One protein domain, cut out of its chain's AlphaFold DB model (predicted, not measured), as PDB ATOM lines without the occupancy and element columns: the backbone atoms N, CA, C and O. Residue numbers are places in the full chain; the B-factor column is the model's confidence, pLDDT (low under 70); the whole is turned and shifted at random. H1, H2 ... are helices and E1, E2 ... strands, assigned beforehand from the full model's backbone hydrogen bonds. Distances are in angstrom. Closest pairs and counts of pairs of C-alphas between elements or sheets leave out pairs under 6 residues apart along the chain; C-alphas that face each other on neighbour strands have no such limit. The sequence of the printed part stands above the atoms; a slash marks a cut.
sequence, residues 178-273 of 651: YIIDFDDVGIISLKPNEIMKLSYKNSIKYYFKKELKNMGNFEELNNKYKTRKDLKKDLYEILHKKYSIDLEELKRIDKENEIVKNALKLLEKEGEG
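Overview. This is residues 178 to 273 of the 651 residues of an uncharacterized protein of viral metagenome (UniProt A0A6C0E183). One long helix, H1, runs from a free arm into a small body of crossed helices, where H3 and H5 pack on its later part, H4 packs on H3, and short H2 sits beyond its last residues. Residues 178 to 200, with strand E1 and the first part of H1, stick out from this body. The printed part has 96 residues, with one named strand and five named helices in the order E1, H1, H2, H3, H4, H5; the class is mostly helix. The whole is loose, with a radius of gyration of the C-alphas of 16.4 A and spans of 50 by 35 by 22 A.

Arrangement. H1, residues 192 to 214, touches H3, residues 228 to 243, with residues 207 to 212 alone; the closest C-alphas, of Glu 211 and Leu 235, are 7.3 A apart. Their steep tilt of 67 degrees, opposite ways, is only just short of about perpendicular. H1 touches H5, residues 259 to 271, at a steep tilt of 44 degrees, the same way; the closest C-alphas, of Lys 209 and Ala 263, are 6.7 A apart. H4, residues 247 to 257, touches H3 at a steep tilt of 55 degrees, with the C-alphas of His 240 and Leu 247 closest at 6.2 A. H2, residues 218 to 224, and H5 only just touch, with 3 pairs of C-alphas within 8 A, the closest those of Phe 218 and Leu 267 at 6.4 A. E1, residues 178 to 181, pairs with no named strand and is apart from H1. In H1, H2, H3, H4 and H5 every O i to N i+4 pair is within hydrogen-bond range.

Along the chain. H1 is 33.2 A long, from C-alpha 192 at (181.447, 145.042, 178.735). H3 is 21.7 A long, and H5, 18.8 A, ends at C-alpha 271, (167.269, 165.486, 209.279).

Size, cuts and confidence. The two C-alphas farthest apart, of Asp 184 and Lys 226, are 51.8 A apart. The printed part has no cut and no long link. The model's pLDDT is under 70 at residues 178 to 199, 257, 263 and 266 to 273.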
ATOM      1  N   TYR A 178     192.846 142.518 186.735       51.34
ATOM      2  CA  TYR A 178     191.701 142.142 187.565       51.34
ATOM      3  C   TYR A 178     191.117 140.831 187.037       51.34
ATOM      4  O   TYR A 178     190.644 140.795 185.900       51.34
ATOM      5  N   ILE A 179     191.119 139.792 187.866       42.66
ATOM      6  CA  ILE A 179     190.529 138.484 187.573       42.66
ATOM      7  C   ILE A 179     189.143 138.450 188.220       42.66
ATOM      8  O   ILE A 179     188.992 138.817 189.385       42.66
ATOM      9  N   ILE A 180     188.121 138.082 187.444       51.66
ATOM     10  CA  ILE A 180     186.725 138.025 187.892       51.66
ATOM     11  C   ILE A 180     186.283 136.569 187.862       51.66
ATOM     12  O   ILE A 180     186.232 135.984 186.782       51.66
ATOM     13  N   ASP A 181     185.937 136.029 189.028       47.81
ATOM     14  CA  ASP A 181     185.439 134.662 189.167       47.81
ATOM     15  C   ASP A 181     183.905 134.639 189.297       47.81
ATOM     16  O   ASP A 181     183.316 135.491 189.977       47.81
ATOM     17  N   PHE A 182     183.254 133.695 188.614       51.03
ATOM     18  CA  PHE A 182     181.796 133.558 188.542       51.03
ATOM     19  C   PHE A 182     181.366 132.159 188.982       51.03
ATOM     20  O   PHE A 182     180.968 131.339 188.156       51.03
ATOM     21  N   ASP A 183     181.356 131.912 190.286       38.38
ATOM     22  CA  ASP A 183     180.732 130.705 190.819       38.38
ATOM     23  C   ASP A 183     179.202 130.879 190.952       38.38
ATOM     24  O   ASP A 183     178.695 131.775 191.633       38.38
ATOM     25  N   ASP A 184     178.466 129.991 190.274       41.50
ATOM     26  CA  ASP A 184     177.056 129.623 190.490       41.50
ATOM     27  C   ASP A 184     175.946 130.697 190.387       41.50
ATOM     28  O   ASP A 184     175.011 130.716 191.195       41.50
ATOM     29  N   VAL A 185     175.913 131.529 189.331       35.19
ATOM     30  CA  VAL A 185     174.679 132.266 188.957       35.19
ATOM     31  C   VAL A 185     174.507 132.400 187.435       35.19
ATOM     32  O   VAL A 185     175.425 132.777 186.716       35.19
ATOM     33  N   GLY A 186     173.292 132.119 186.942       35.25
ATOM     34  CA  GLY A 186     172.919 132.172 185.522       35.25
ATOM     35  C   GLY A 186     173.243 133.498 184.815       35.25
ATOM     36  O   GLY A 186     173.061 134.589 185.356       35.25
ATOM     37  N   ILE A 187     173.703 133.371 183.569       28.53
ATOM     38  CA  ILE A 187     174.268 134.439 182.735       28.53
ATOM     39  C   ILE A 187     173.220 135.517 182.413       28.53
ATOM     40  O   ILE A 187     172.255 135.268 181.690       28.53
ATOM     41  N   ILE A 188     173.461 136.757 182.854       35.84
ATOM     42  CA  ILE A 188     172.867 137.959 182.248       35.84
ATOM     43  C   ILE A 188     173.934 138.576 181.340       35.84
ATOM     44  O   ILE A 188     174.931 139.116 181.816       35.84
ATOM     45  N   SER A 189     173.729 138.502 180.023       28.75
ATOM     46  CA  SER A 189     174.644 139.096 179.043       28.75
ATOM     47  C   SER A 189     174.467 140.616 179.005       28.75
ATOM     48  O   SER A 189     173.511 141.135 178.428       28.75
ATOM     49  N   LEU A 190     175.386 141.340 179.643       35.38
ATOM     50  CA  LEU A 190     175.558 142.782 179.469       35.38
ATOM     51  C   LEU A 190     176.836 143.040 178.675       35.38
ATOM     52  O   LEU A 190     177.858 142.387 178.886       35.38
ATOM     53  N   LYS A 191     176.812 144.027 177.771       45.19
ATOM     54  CA  LYS A 191     178.015 144.384 177.008       45.19
ATOM     55  C   LYS A 191     179.082 144.931 177.976       45.19
ATOM     56  O   LYS A 191     178.745 145.764 178.818       45.19
ATOM     57  N   PRO A 192     180.376 144.582 177.833       42.12
ATOM     58  CA  PRO A 192     181.447 145.042 178.735       42.12
ATOM     59  C   PRO A 192     181.499 146.568 178.938       42.12
ATOM     60  O   PRO A 192     181.744 147.068 180.037       42.12
ATOM     61  N   ASN A 193     181.164 147.329 177.891       44.25
ATOM     62  CA  ASN A 193     181.090 148.791 177.937       44.25
ATOM     63  C   ASN A 193     179.959 149.325 178.837       44.25
ATOM     64  O   ASN A 193     180.037 150.460 179.304       44.25
ATOM     65  N   GLU A 194     178.904 148.551 179.078       49.75
ATOM     66  CA  GLU A 194     177.792 148.914 179.964       49.75
ATOM     67  C   GLU A 194     178.133 148.612 181.425       49.75
ATOM     68  O   GLU A 194     177.855 149.440 182.295       49.75
ATOM     69  N   ILE A 195     178.843 147.508 181.684       46.50
ATOM     70  CA  ILE A 195     179.358 147.144 183.013       46.50
ATOM     71  C   ILE A 195     180.372 148.187 183.498       46.50
ATOM     72  O   ILE A 195     180.226 148.724 184.600       46.50
ATOM     73  N   MET A 196     181.344 148.566 182.656       49.03
ATOM     74  CA  MET A 196     182.311 149.616 183.002       49.03
ATOM     75  C   MET A 196     181.632 150.964 183.271       49.03
ATOM     76  O   MET A 196     181.955 151.633 184.253       49.03
ATOM     77  N   LYS A 197     180.640 151.355 182.457       60.62
ATOM     78  CA  LYS A 197     179.877 152.597 182.677       60.62
ATOM     79  C   LYS A 197     179.088 152.568 183.987       60.62
ATOM     80  O   LYS A 197     179.050 153.577 184.692       60.62
ATOM     81  N   LEU A 198     178.472 151.436 184.334       59.97
ATOM     82  CA  LEU A 198     177.703 151.276 185.572       59.97
ATOM     83  C   LEU A 198     178.602 151.271 186.816       59.97
ATOM     84  O   LEU A 198     178.303 151.982 187.778       59.97
ATOM     85  N   SER A 199     179.721 150.543 186.778       69.69
ATOM     86  CA  SER A 199     180.715 150.508 187.859       69.69
ATOM     87  C   SER A 199     181.323 151.895 188.112       69.69
ATOM     88  O   SER A 199     181.341 152.392 189.246       69.69
ATOM     89  N   TYR A 200     181.707 152.594 187.039       72.75
ATOM     90  CA  TYR A 200     182.244 153.952 187.113       72.75
ATOM     91  C   TYR A 200     181.218 154.951 187.680       72.75
ATOM     92  O   TYR A 200     181.518 155.737 188.583       72.75
ATOM     93  N   LYS A 201     179.956 154.865 187.239       77.62
ATOM     94  CA  LYS A 201     178.850 155.703 187.730       77.62
ATOM     95  C   LYS A 201     178.542 155.477 189.214       77.62
ATOM     96  O   LYS A 201     178.319 156.443 189.952       77.62
ATOM     97  N   ASN A 202     178.541 154.225 189.671       77.44
ATOM     98  CA  ASN A 202     178.305 153.884 191.076       77.44
ATOM     99  C   ASN A 202     179.451 154.352 191.979       77.44
ATOM    100  O   ASN A 202     179.193 154.925 193.042       77.44
ATOM    101  N   SER A 203     180.694 154.213 191.517       80.50
ATOM    102  CA  SER A 203     181.883 154.721 192.209       80.50
ATOM    103  C   SER A 203     181.817 156.238 192.394       80.50
ATOM    104  O   SER A 203     181.999 156.754 193.499       80.50
ATOM    105  N   ILE A 204     181.432 156.973 191.347       80.88
ATOM    106  CA  ILE A 204     181.243 158.425 191.423       80.88
ATOM    107  C   ILE A 204     180.138 158.782 192.424       80.88
ATOM    108  O   ILE A 204     180.348 159.634 193.288       80.88
ATOM    109  N   LYS A 205     178.991 158.092 192.401       82.62
ATOM    110  CA  LYS A 205     177.899 158.304 193.371       82.62
ATOM    111  C   LYS A 205     178.347 158.065 194.818       82.62
ATOM    112  O   LYS A 205     177.932 158.808 195.714       82.62
ATOM    113  N   TYR A 206     179.185 157.057 195.054       86.69
ATOM    114  CA  TYR A 206     179.785 156.795 196.361       86.69
ATOM    115  C   TYR A 206     180.674 157.964 196.810       86.69
ATOM    116  O   TYR A 206     180.463 158.503 197.901       86.69
ATOM    117  N   TYR A 207     181.591 158.430 195.955       89.12
ATOM    118  CA  TYR A 207     182.469 159.558 196.279       89.12
ATOM    119  C   TYR A 207     181.697 160.864 196.501       89.12
ATOM    120  O   TYR A 207     182.006 161.599 197.438       89.12
ATOM    121  N   PHE A 208     180.628 161.111 195.735       89.19
ATOM    122  CA  PHE A 208     179.706 162.228 195.970       89.19
ATOM    123  C   PHE A 208     179.117 162.196 197.384       89.19
ATOM    124  O   PHE A 208     179.173 163.196 198.099       89.19
ATOM    125  N   LYS A 209     178.569 161.050 197.811       85.88
ATOM    126  CA  LYS A 209     177.993 160.901 199.158       85.88
ATOM    127  C   LYS A 209     179.049 161.052 200.250       85.88
ATOM    128  O   LYS A 209     178.780 161.687 201.268       85.88
ATOM    129  N   LYS A 210     180.232 160.469 200.043       91.75
ATOM    130  CA  LYS A 210     181.352 160.528 200.988       91.75
ATOM    131  C   LYS A 210     181.810 161.967 201.211       91.75
ATOM    132  O   LYS A 210     181.901 162.400 202.355       91.75
ATOM    133  N   GLU A 211     182.037 162.727 200.142       96.00
ATOM    134  CA  GLU A 211     182.498 164.109 200.276       96.00
ATOM    135  C   GLU A 211     181.404 165.060 200.758       96.00
ATOM    136  O   GLU A 211     181.702 165.929 201.571       96.00
ATOM    137  N   LEU A 212     180.135 164.859 200.380       91.81
ATOM    138  CA  LEU A 212     179.028 165.633 200.958       91.81
ATOM    139  C   LEU A 212     178.952 165.482 202.480       91.81
ATOM    140  O   LEU A 212     178.776 166.478 203.172       91.81
ATOM    141  N   LYS A 213     179.156 164.267 203.010       89.75
ATOM    142  CA  LYS A 213     179.230 164.039 204.463       89.75
ATOM    143  C   LYS A 213     180.451 164.708 205.103       89.75
ATOM    144  O   LYS A 213     180.343 165.215 206.214       89.75
ATOM    145  N   ASN A 214     181.591 164.740 204.410       92.38
ATOM    146  CA  ASN A 214     182.805 165.405 204.902       92.38
ATOM    147  C   ASN A 214     182.693 166.937 204.898       92.38
ATOM    148  O   ASN A 214     183.387 167.601 205.664       92.38
ATOM    149  N   MET A 215     181.862 167.506 204.021       92.06
ATOM    150  CA  MET A 215     181.683 168.954 203.909       92.06
ATOM    151  C   MET A 215     180.836 169.565 205.037       92.06
ATOM    152  O   MET A 215     180.865 170.788 205.191       92.06
ATOM    153  N   GLY A 216     180.112 168.747 205.804       89.94
ATOM    154  CA  GLY A 216     179.295 169.170 206.941       89.94
ATOM    155  C   GLY A 216     177.904 168.540 206.935       89.94
ATOM    156  O   GLY A 216     177.501 167.875 205.979       89.94
ATOM    157  N   ASN A 217     177.153 168.746 208.014       92.12
ATOM    158  CA  ASN A 217     175.733 168.379 208.035       92.12
ATOM    159  C   ASN A 217     174.896 169.338 207.158       92.12
ATOM    160  O   ASN A 217     175.388 170.361 206.679       92.12
ATOM    161  N   PHE A 218     173.621 169.016 206.930       82.44
ATOM    162  CA  PHE A 218     172.759 169.809 206.044       82.44
ATOM    163  C   PHE A 218     172.657 171.289 206.460       82.44
ATOM    164  O   PHE A 218     172.711 172.171 205.605       82.44
ATOM    165  N   GLU A 219     172.577 171.575 207.762       86.38
ATOM    166  CA  GLU A 219     172.486 172.940 208.291       86.38
ATOM    167  C   GLU A 219     173.788 173.729 208.062       86.38
ATOM    168  O   GLU A 219     173.759 174.880 207.623       86.38
ATOM    169  N   GLU A 220     174.943 173.093 208.265       90.69
ATOM    170  CA  GLU A 220     176.261 173.663 207.961       90.69
ATOM    171  C   GLU A 220     176.429 173.946 206.465       90.69
ATOM    172  O   GLU A 220     176.898 175.023 206.089       90.69
ATOM    173  N   LEU A 221     176.002 173.018 205.604       91.44
ATOM    174  CA  LEU A 221     176.049 173.188 204.152       91.44
ATOM    175  C   LEU A 221     175.138 174.327 203.686       91.44
ATOM    176  O   LEU A 221     175.563 175.142 202.867       91.44
ATOM    177  N   ASN A 222     173.922 174.426 204.229       88.69
ATOM    178  CA  ASN A 222     172.968 175.476 203.871       88.69
ATOM    179  C   ASN A 222     173.440 176.867 204.337       88.69
ATOM    180  O   ASN A 222     173.258 177.861 203.637       88.69
ATOM    181  N   ASN A 223     174.116 176.939 205.489       91.50
ATOM    182  CA  ASN A 223     174.721 178.176 205.984       91.50
ATOM    183  C   ASN A 223     175.982 178.574 205.198       91.50
ATOM    184  O   ASN A 223     176.233 179.763 204.982       91.50
ATOM    185  N   LYS A 224     176.785 177.593 204.764       96.12
ATOM    186  CA  LYS A 224     178.033 177.824 204.024       96.12
ATOM    187  C   LYS A 224     177.788 178.202 202.561       96.12
ATOM    188  O   LYS A 224     178.498 179.055 202.027       96.12
ATOM    189  N   TYR A 225     176.793 177.599 201.912       95.50
ATOM    190  CA  TYR A 225     176.543 177.756 200.480       95.50
ATOM    191  C   TYR A 225     175.241 178.507 200.211       95.50
ATOM    192  O   TYR A 225     174.150 177.993 200.426       95.50
ATOM    193  N   LYS A 226     175.354 179.718 199.652       88.06
ATOM    194  CA  LYS A 226     174.189 180.559 199.317       88.06
ATOM    195  C   LYS A 226     173.321 179.971 198.206       88.06
ATOM    196  O   LYS A 226     172.141 180.298 198.112       88.06
ATOM    197  N   THR A 227     173.904 179.155 197.329       92.56
ATOM    198  CA  THR A 227     173.185 178.517 196.229       92.56
ATOM    199  C   THR A 227     173.638 177.071 196.040       92.56
ATOM    200  O   THR A 227     174.800 176.727 196.260       92.56
ATOM    201  N   ARG A 228     172.739 176.219 195.524       87.06
ATOM    202  CA  ARG A 228     173.080 174.844 195.107       87.06
ATOM    203  C   ARG A 228     174.190 174.807 194.049       87.06
ATOM    204  O   ARG A 228     174.917 173.824 193.959       87.06
ATOM    205  N   LYS A 229     174.328 175.876 193.255       92.25
ATOM    206  CA  LYS A 229     175.374 176.011 192.235       92.25
ATOM    207  C   LYS A 229     176.762 176.142 192.867       92.25
ATOM    208  O   LYS A 229     177.695 175.531 192.359       92.25
ATOM    209  N   ASP A 230     176.873 176.876 193.972       92.44
ATOM    210  CA  ASP A 230     178.139 177.057 194.692       92.44
ATOM    211  C   ASP A 230     178.568 175.756 195.380       92.44
ATOM    212  O   ASP A 230     179.705 175.327 195.216       92.44
ATOM    213  N   LEU A 231     177.630 175.056 196.036       93.94
ATOM    214  CA  LEU A 231     177.887 173.728 196.611       93.94
ATOM    215  C   LEU A 231     178.344 172.726 195.543       93.94
ATOM    216  O   LEU A 231     179.317 172.003 195.732       93.94
ATOM    217  N   LYS A 232     177.648 172.689 194.400       94.88
ATOM    218  CA  LYS A 232     177.981 171.801 193.282       94.88
ATOM    219  C   LYS A 232     179.377 172.088 192.725       94.88
ATOM    220  O   LYS A 232     180.106 171.149 192.424       94.88
ATOM    221  N   LYS A 233     179.748 173.365 192.600       95.56
ATOM    222  CA  LYS A 233     181.070 173.778 192.122       95.56
ATOM    223  C   LYS A 233     182.175 173.290 193.062       95.56
ATOM    224  O   LYS A 233     183.091 172.617 192.598       95.56
ATOM    225  N   ASP A 234     182.046 173.552 194.359       95.81
ATOM    226  CA  ASP A 234     183.023 173.102 195.356       95.81
ATOM    227  C   ASP A 234     183.116 171.574 195.404       95.81
ATOM    228  O   ASP A 234     184.204 171.013 195.493       95.81
ATOM    229  N   LEU A 235     181.982 170.876 195.302       95.44
ATOM    230  CA  LEU A 235     181.953 169.416 195.315       95.44
ATOM    231  C   LEU A 235     182.662 168.824 194.098       95.44
ATOM    232  O   LEU A 235     183.403 167.856 194.235       95.44
ATOM    233  N   TYR A 236     182.498 169.433 192.926       96.62
ATOM    234  CA  TYR A 236     183.206 169.016 191.719       96.62
ATOM    235  C   TYR A 236     184.702 169.279 191.820       96.62
ATOM    236  O   TYR A 236     185.489 168.424 191.432       96.62
ATOM    237  N   GLU A 237     185.101 170.426 192.372       96.25
ATOM    238  CA  GLU A 237     186.513 170.738 192.599       96.25
ATOM    239  C   GLU A 237     187.154 169.758 193.592       96.25
ATOM    240  O   GLU A 237     188.274 169.305 193.357       96.25
ATOM    241  N   ILE A 238     186.447 169.362 194.660       96.25
ATOM    242  CA  ILE A 238     186.929 168.325 195.585       96.25
ATOM    243  C   ILE A 238     187.055 166.980 194.875       96.25
ATOM    244  O   ILE A 238     188.090 166.329 195.009       96.25
ATOM    245  N   LEU A 239     186.039 166.561 194.118       95.94
ATOM    246  CA  LEU A 239     186.068 165.272 193.430       95.94
ATOM    247  C   LEU A 239     187.181 165.212 192.378       95.94
ATOM    248  O   LEU A 239     187.929 164.238 192.334       95.94
ATOM    249  N   HIS A 240     187.346 166.285 191.605       95.88
ATOM    250  CA  HIS A 240     188.421 166.421 190.631       95.88
ATOM    251  C   HIS A 240     189.798 166.394 191.300       95.88
ATOM    252  O   HIS A 240     190.673 165.635 190.898       95.88
ATOM    253  N   LYS A 241     189.993 167.172 192.372       96.06
ATOM    254  CA  LYS A 241     191.296 167.285 193.037       96.06
ATOM    255  C   LYS A 241     191.680 166.037 193.834       96.06
ATOM    256  O   LYS A 241     192.863 165.733 193.941       96.06
ATOM    257  N   LYS A 242     190.709 165.363 194.454       96.44
ATOM    258  CA  LYS A 242     190.958 164.254 195.388       96.44
ATOM    259  C   LYS A 242     190.955 162.888 194.712       96.44
ATOM    260  O   LYS A 242     191.688 162.012 195.152       96.44
ATOM    261  N   TYR A 243     190.139 162.716 193.675       94.81
ATOM    262  CA  TYR A 243     189.950 161.433 192.994       94.81
ATOM    263  C   TYR A 243     190.354 161.476 191.516       94.81
ATOM    264  O   TYR A 243     190.124 160.506 190.804       94.81
ATOM    265  N   SER A 244     190.932 162.589 191.045       94.56
ATOM    266  CA  SER A 244     191.364 162.776 189.651       94.56
ATOM    267  C   SER A 244     190.245 162.562 188.622       94.56
ATOM    268  O   SER A 244     190.512 162.207 187.477       94.56
ATOM    269  N   ILE A 245     188.982 162.771 189.018       93.31
ATOM    270  CA  ILE A 245     187.828 162.599 188.126       93.31
ATOM    271  C   ILE A 245     187.742 163.812 187.202       93.31
ATOM    272  O   ILE A 245     187.746 164.952 187.671       93.31
ATOM    273  N   ASP A 246     187.647 163.586 185.895       93.31
ATOM    274  CA  ASP A 246     187.534 164.667 184.919       93.31
ATOM    275  C   ASP A 246     186.290 165.551 185.158       93.31
ATOM    276  O   ASP A 246     185.195 165.080 185.481       93.31
ATOM    277  N   LEU A 247     186.469 166.868 185.017       92.38
ATOM    278  CA  LEU A 247     185.432 167.846 185.342       92.38
ATOM    279  C   LEU A 247     184.286 167.837 184.318       92.38
ATOM    280  O   LEU A 247     183.139 168.105 184.688       92.38
ATOM    281  N   GLU A 248     184.570 167.553 183.044       91.56
ATOM    282  CA  GLU A 248     183.536 167.423 182.011       91.56
ATOM    283  C   GLU A 248     182.744 166.131 182.198       91.56
ATOM    284  O   GLU A 248     181.515 166.135 182.088       91.56
ATOM    285  N   GLU A 249     183.414 165.061 182.620       89.38
ATOM    286  CA  GLU A 249     182.762 163.802 182.965       89.38
ATOM    287  C   GLU A 249     181.808 163.945 184.167       89.38
ATOM    288  O   GLU A 249     180.661 163.494 184.114       89.38
ATOM    289  N   LEU A 250     182.211 164.669 185.220       91.31
ATOM    290  CA  LEU A 250     181.327 164.994 186.353       91.31
ATOM    291  C   LEU A 250     180.094 165.801 185.921       91.31
ATOM    292  O   LEU A 250     178.983 165.548 186.401       91.31
ATOM    293  N   LYS A 251     180.268 166.767 185.006       89.19
ATOM    294  CA  LYS A 251     179.154 167.559 184.457       89.19
ATOM    295  C   LYS A 251     178.206 166.697 183.627       89.19
ATOM    296  O   LYS A 251     176.991 166.878 183.748       89.19
ATOM    297  N   ARG A 252     178.738 165.779 182.811       88.75
ATOM    298  CA  ARG A 252     177.953 164.832 182.004       88.75
ATOM    299  C   ARG A 252     177.098 163.940 182.899       88.75
ATOM    300  O   ARG A 252     175.878 163.918 182.758       88.75
ATOM    301  N   ILE A 253     177.723 163.307 183.888       83.81
ATOM    302  CA  ILE A 253     177.060 162.362 184.788       83.81
ATOM    303  C   ILE A 253     175.962 163.036 185.621       83.81
ATOM    304  O   ILE A 253     174.891 162.458 185.806       83.81
ATOM    305  N   ASP A 254     176.179 164.252 186.129       83.88
ATOM    306  CA  ASP A 254     175.137 164.940 186.900       83.88
ATOM    307  C   ASP A 254     173.986 165.448 186.030       83.88
ATOM    308  O   ASP A 254     172.842 165.431 186.486       83.88
ATOM    309  N   LYS A 255     174.259 165.846 184.776       82.81
ATOM    310  CA  LYS A 255     173.209 166.191 183.806       82.81
ATOM    311  C   LYS A 255     172.285 164.999 183.547       82.81
ATOM    312  O   LYS A 255     171.084 165.193 183.405       82.81
ATOM    313  N   GLU A 256     172.836 163.791 183.516       71.50
ATOM    314  CA  GLU A 256     172.079 162.559 183.281       71.50
ATOM    315  C   GLU A 256     171.322 162.050 184.518       71.50
ATOM    316  O   GLU A 256     170.331 161.345 184.367       71.50
ATOM    317  N   ASN A 257     171.769 162.369 185.741       66.81
ATOM    318  CA  ASN A 257     171.341 161.622 186.937       66.81
ATOM    319  C   ASN A 257     170.836 162.468 188.112       66.81
ATOM    320  O   ASN A 257     170.491 161.907 189.156       66.81
ATOM    321  N   GLU A 258     170.820 163.798 187.983       79.06
ATOM    322  CA  GLU A 258     170.447 164.727 189.061       79.06
ATOM    323  C   GLU A 258     171.117 164.370 190.414       79.06
ATOM    324  O   GLU A 258     170.494 164.447 191.479       79.06
ATOM    325  N   ILE A 259     172.383 163.930 190.396       73.00
ATOM    326  CA  ILE A 259     173.059 163.298 191.547       73.00
ATOM    327  C   ILE A 259     173.082 164.232 192.746       73.00
ATOM    328  O   ILE A 259     172.748 163.816 193.856       73.00
ATOM    329  N   VAL A 260     173.419 165.502 192.523       72.00
ATOM    330  CA  VAL A 260     173.476 166.502 193.599       72.00
ATOM    331  C   VAL A 260     172.091 166.738 194.207       72.00
ATOM    332  O   VAL A 260     171.956 166.841 195.424       72.00
ATOM    333  N   LYS A 261     171.039 166.766 193.384       76.06
ATOM    334  CA  LYS A 261     169.655 166.949 193.845       76.06
ATOM    335  C   LYS A 261     169.188 165.753 194.676       76.06
ATOM    336  O   LYS A 261     168.580 165.941 195.725       76.06
ATOM    337  N   ASN A 262     169.503 164.537 194.235       73.88
ATOM    338  CA  ASN A 262     169.146 163.305 194.935       73.88
ATOM    339  C   ASN A 262     169.939 163.127 196.236       73.88
ATOM    340  O   ASN A 262     169.380 162.692 197.239       73.88
ATOM    341  N   ALA A 263     171.218 163.502 196.252       66.31
ATOM    342  CA  ALA A 263     172.036 163.462 197.458       66.31
ATOM    343  C   ALA A 263     171.569 164.484 198.512       66.31
ATOM    344  O   ALA A 263     171.503 164.140 199.688       66.31
ATOM    345  N   LEU A 264     171.173 165.694 198.097       70.06
ATOM    346  CA  LEU A 264     170.592 166.698 198.997       70.06
ATOM    347  C   LEU A 264     169.251 166.242 199.588       70.06
ATOM    348  O   LEU A 264     169.079 166.317 200.799       70.06
ATOM    349  N   LYS A 265     168.355 165.670 198.773       74.12
ATOM    350  CA  LYS A 265     167.084 165.095 199.256       74.12
ATOM    351  C   LYS A 265     167.280 163.977 200.285       74.12
ATOM    352  O   LYS A 265     166.475 163.825 201.196       74.12
ATOM    353  N   LEU A 266     168.327 163.163 200.135       61.06
ATOM    354  CA  LEU A 266     168.639 162.099 201.094       61.06
ATOM    355  C   LEU A 266     169.139 162.658 202.432       61.06
ATOM    356  O   LEU A 266     168.794 162.105 203.469       61.06
ATOM    357  N   LEU A 267     169.903 163.754 202.413       58.41
ATOM    358  CA  LEU A 267     170.338 164.444 203.631       58.41
ATOM    359  C   LEU A 267     169.176 165.170 204.330       58.41
ATOM    360  O   LEU A 267     169.117 165.154 205.554       58.41
ATOM    361  N   GLU A 268     168.231 165.736 203.570       65.06
ATOM    362  CA  GLU A 268     166.982 166.312 204.103       65.06
ATOM    363  C   GLU A 268     166.156 165.238 204.847       65.06
ATOM    364  O   GLU A 268     165.739 165.451 205.985       65.06
ATOM    365  N   LYS A 269     166.023 164.028 204.277       56.84
ATOM    366  CA  LYS A 269     165.307 162.899 204.912       56.84
ATOM    367  C   LYS A 269     165.995 162.317 206.152       56.84
ATOM    368  O   LYS A 269     165.326 161.696 206.973       56.84
ATOM    369  N   GLU A 270     167.308 162.486 206.300       47.47
ATOM    370  CA  GLU A 270     168.026 162.101 207.526       47.47
ATOM    371  C   GLU A 270     167.863 163.147 208.653       47.47
ATOM    372  O   GLU A 270     168.113 162.821 209.815       47.47
ATOM    373  N   GLY A 271     167.426 164.374 208.333       40.88
ATOM    374  CA  GLY A 271     167.269 165.486 209.279       40.88
ATOM    375  C   GLY A 271     165.843 165.746 209.781       40.88
ATOM    376  O   GLY A 271     165.686 166.293 210.872       40.88
ATOM    377  N   GLU A 272     164.805 165.343 209.045       37.06
ATOM    378  CA  GLU A 272     163.414 165.689 209.369       37.06
ATOM    379  C   GLU A 272     162.562 164.452 209.685       37.06
ATOM    380  O   GLU A 272     162.275 163.606 208.839       37.06
ATOM    381  N   GLY A 273     162.119 164.359 210.941       39.62
ATOM    382  CA  GLY A 273     160.953 163.564 211.295       39.62
ATOM    383  C   GLY A 273     159.694 164.387 211.045       39.62
ATOM    384  O   GLY A 273     159.408 165.250 211.864       39.62
TER     385      GLY A 273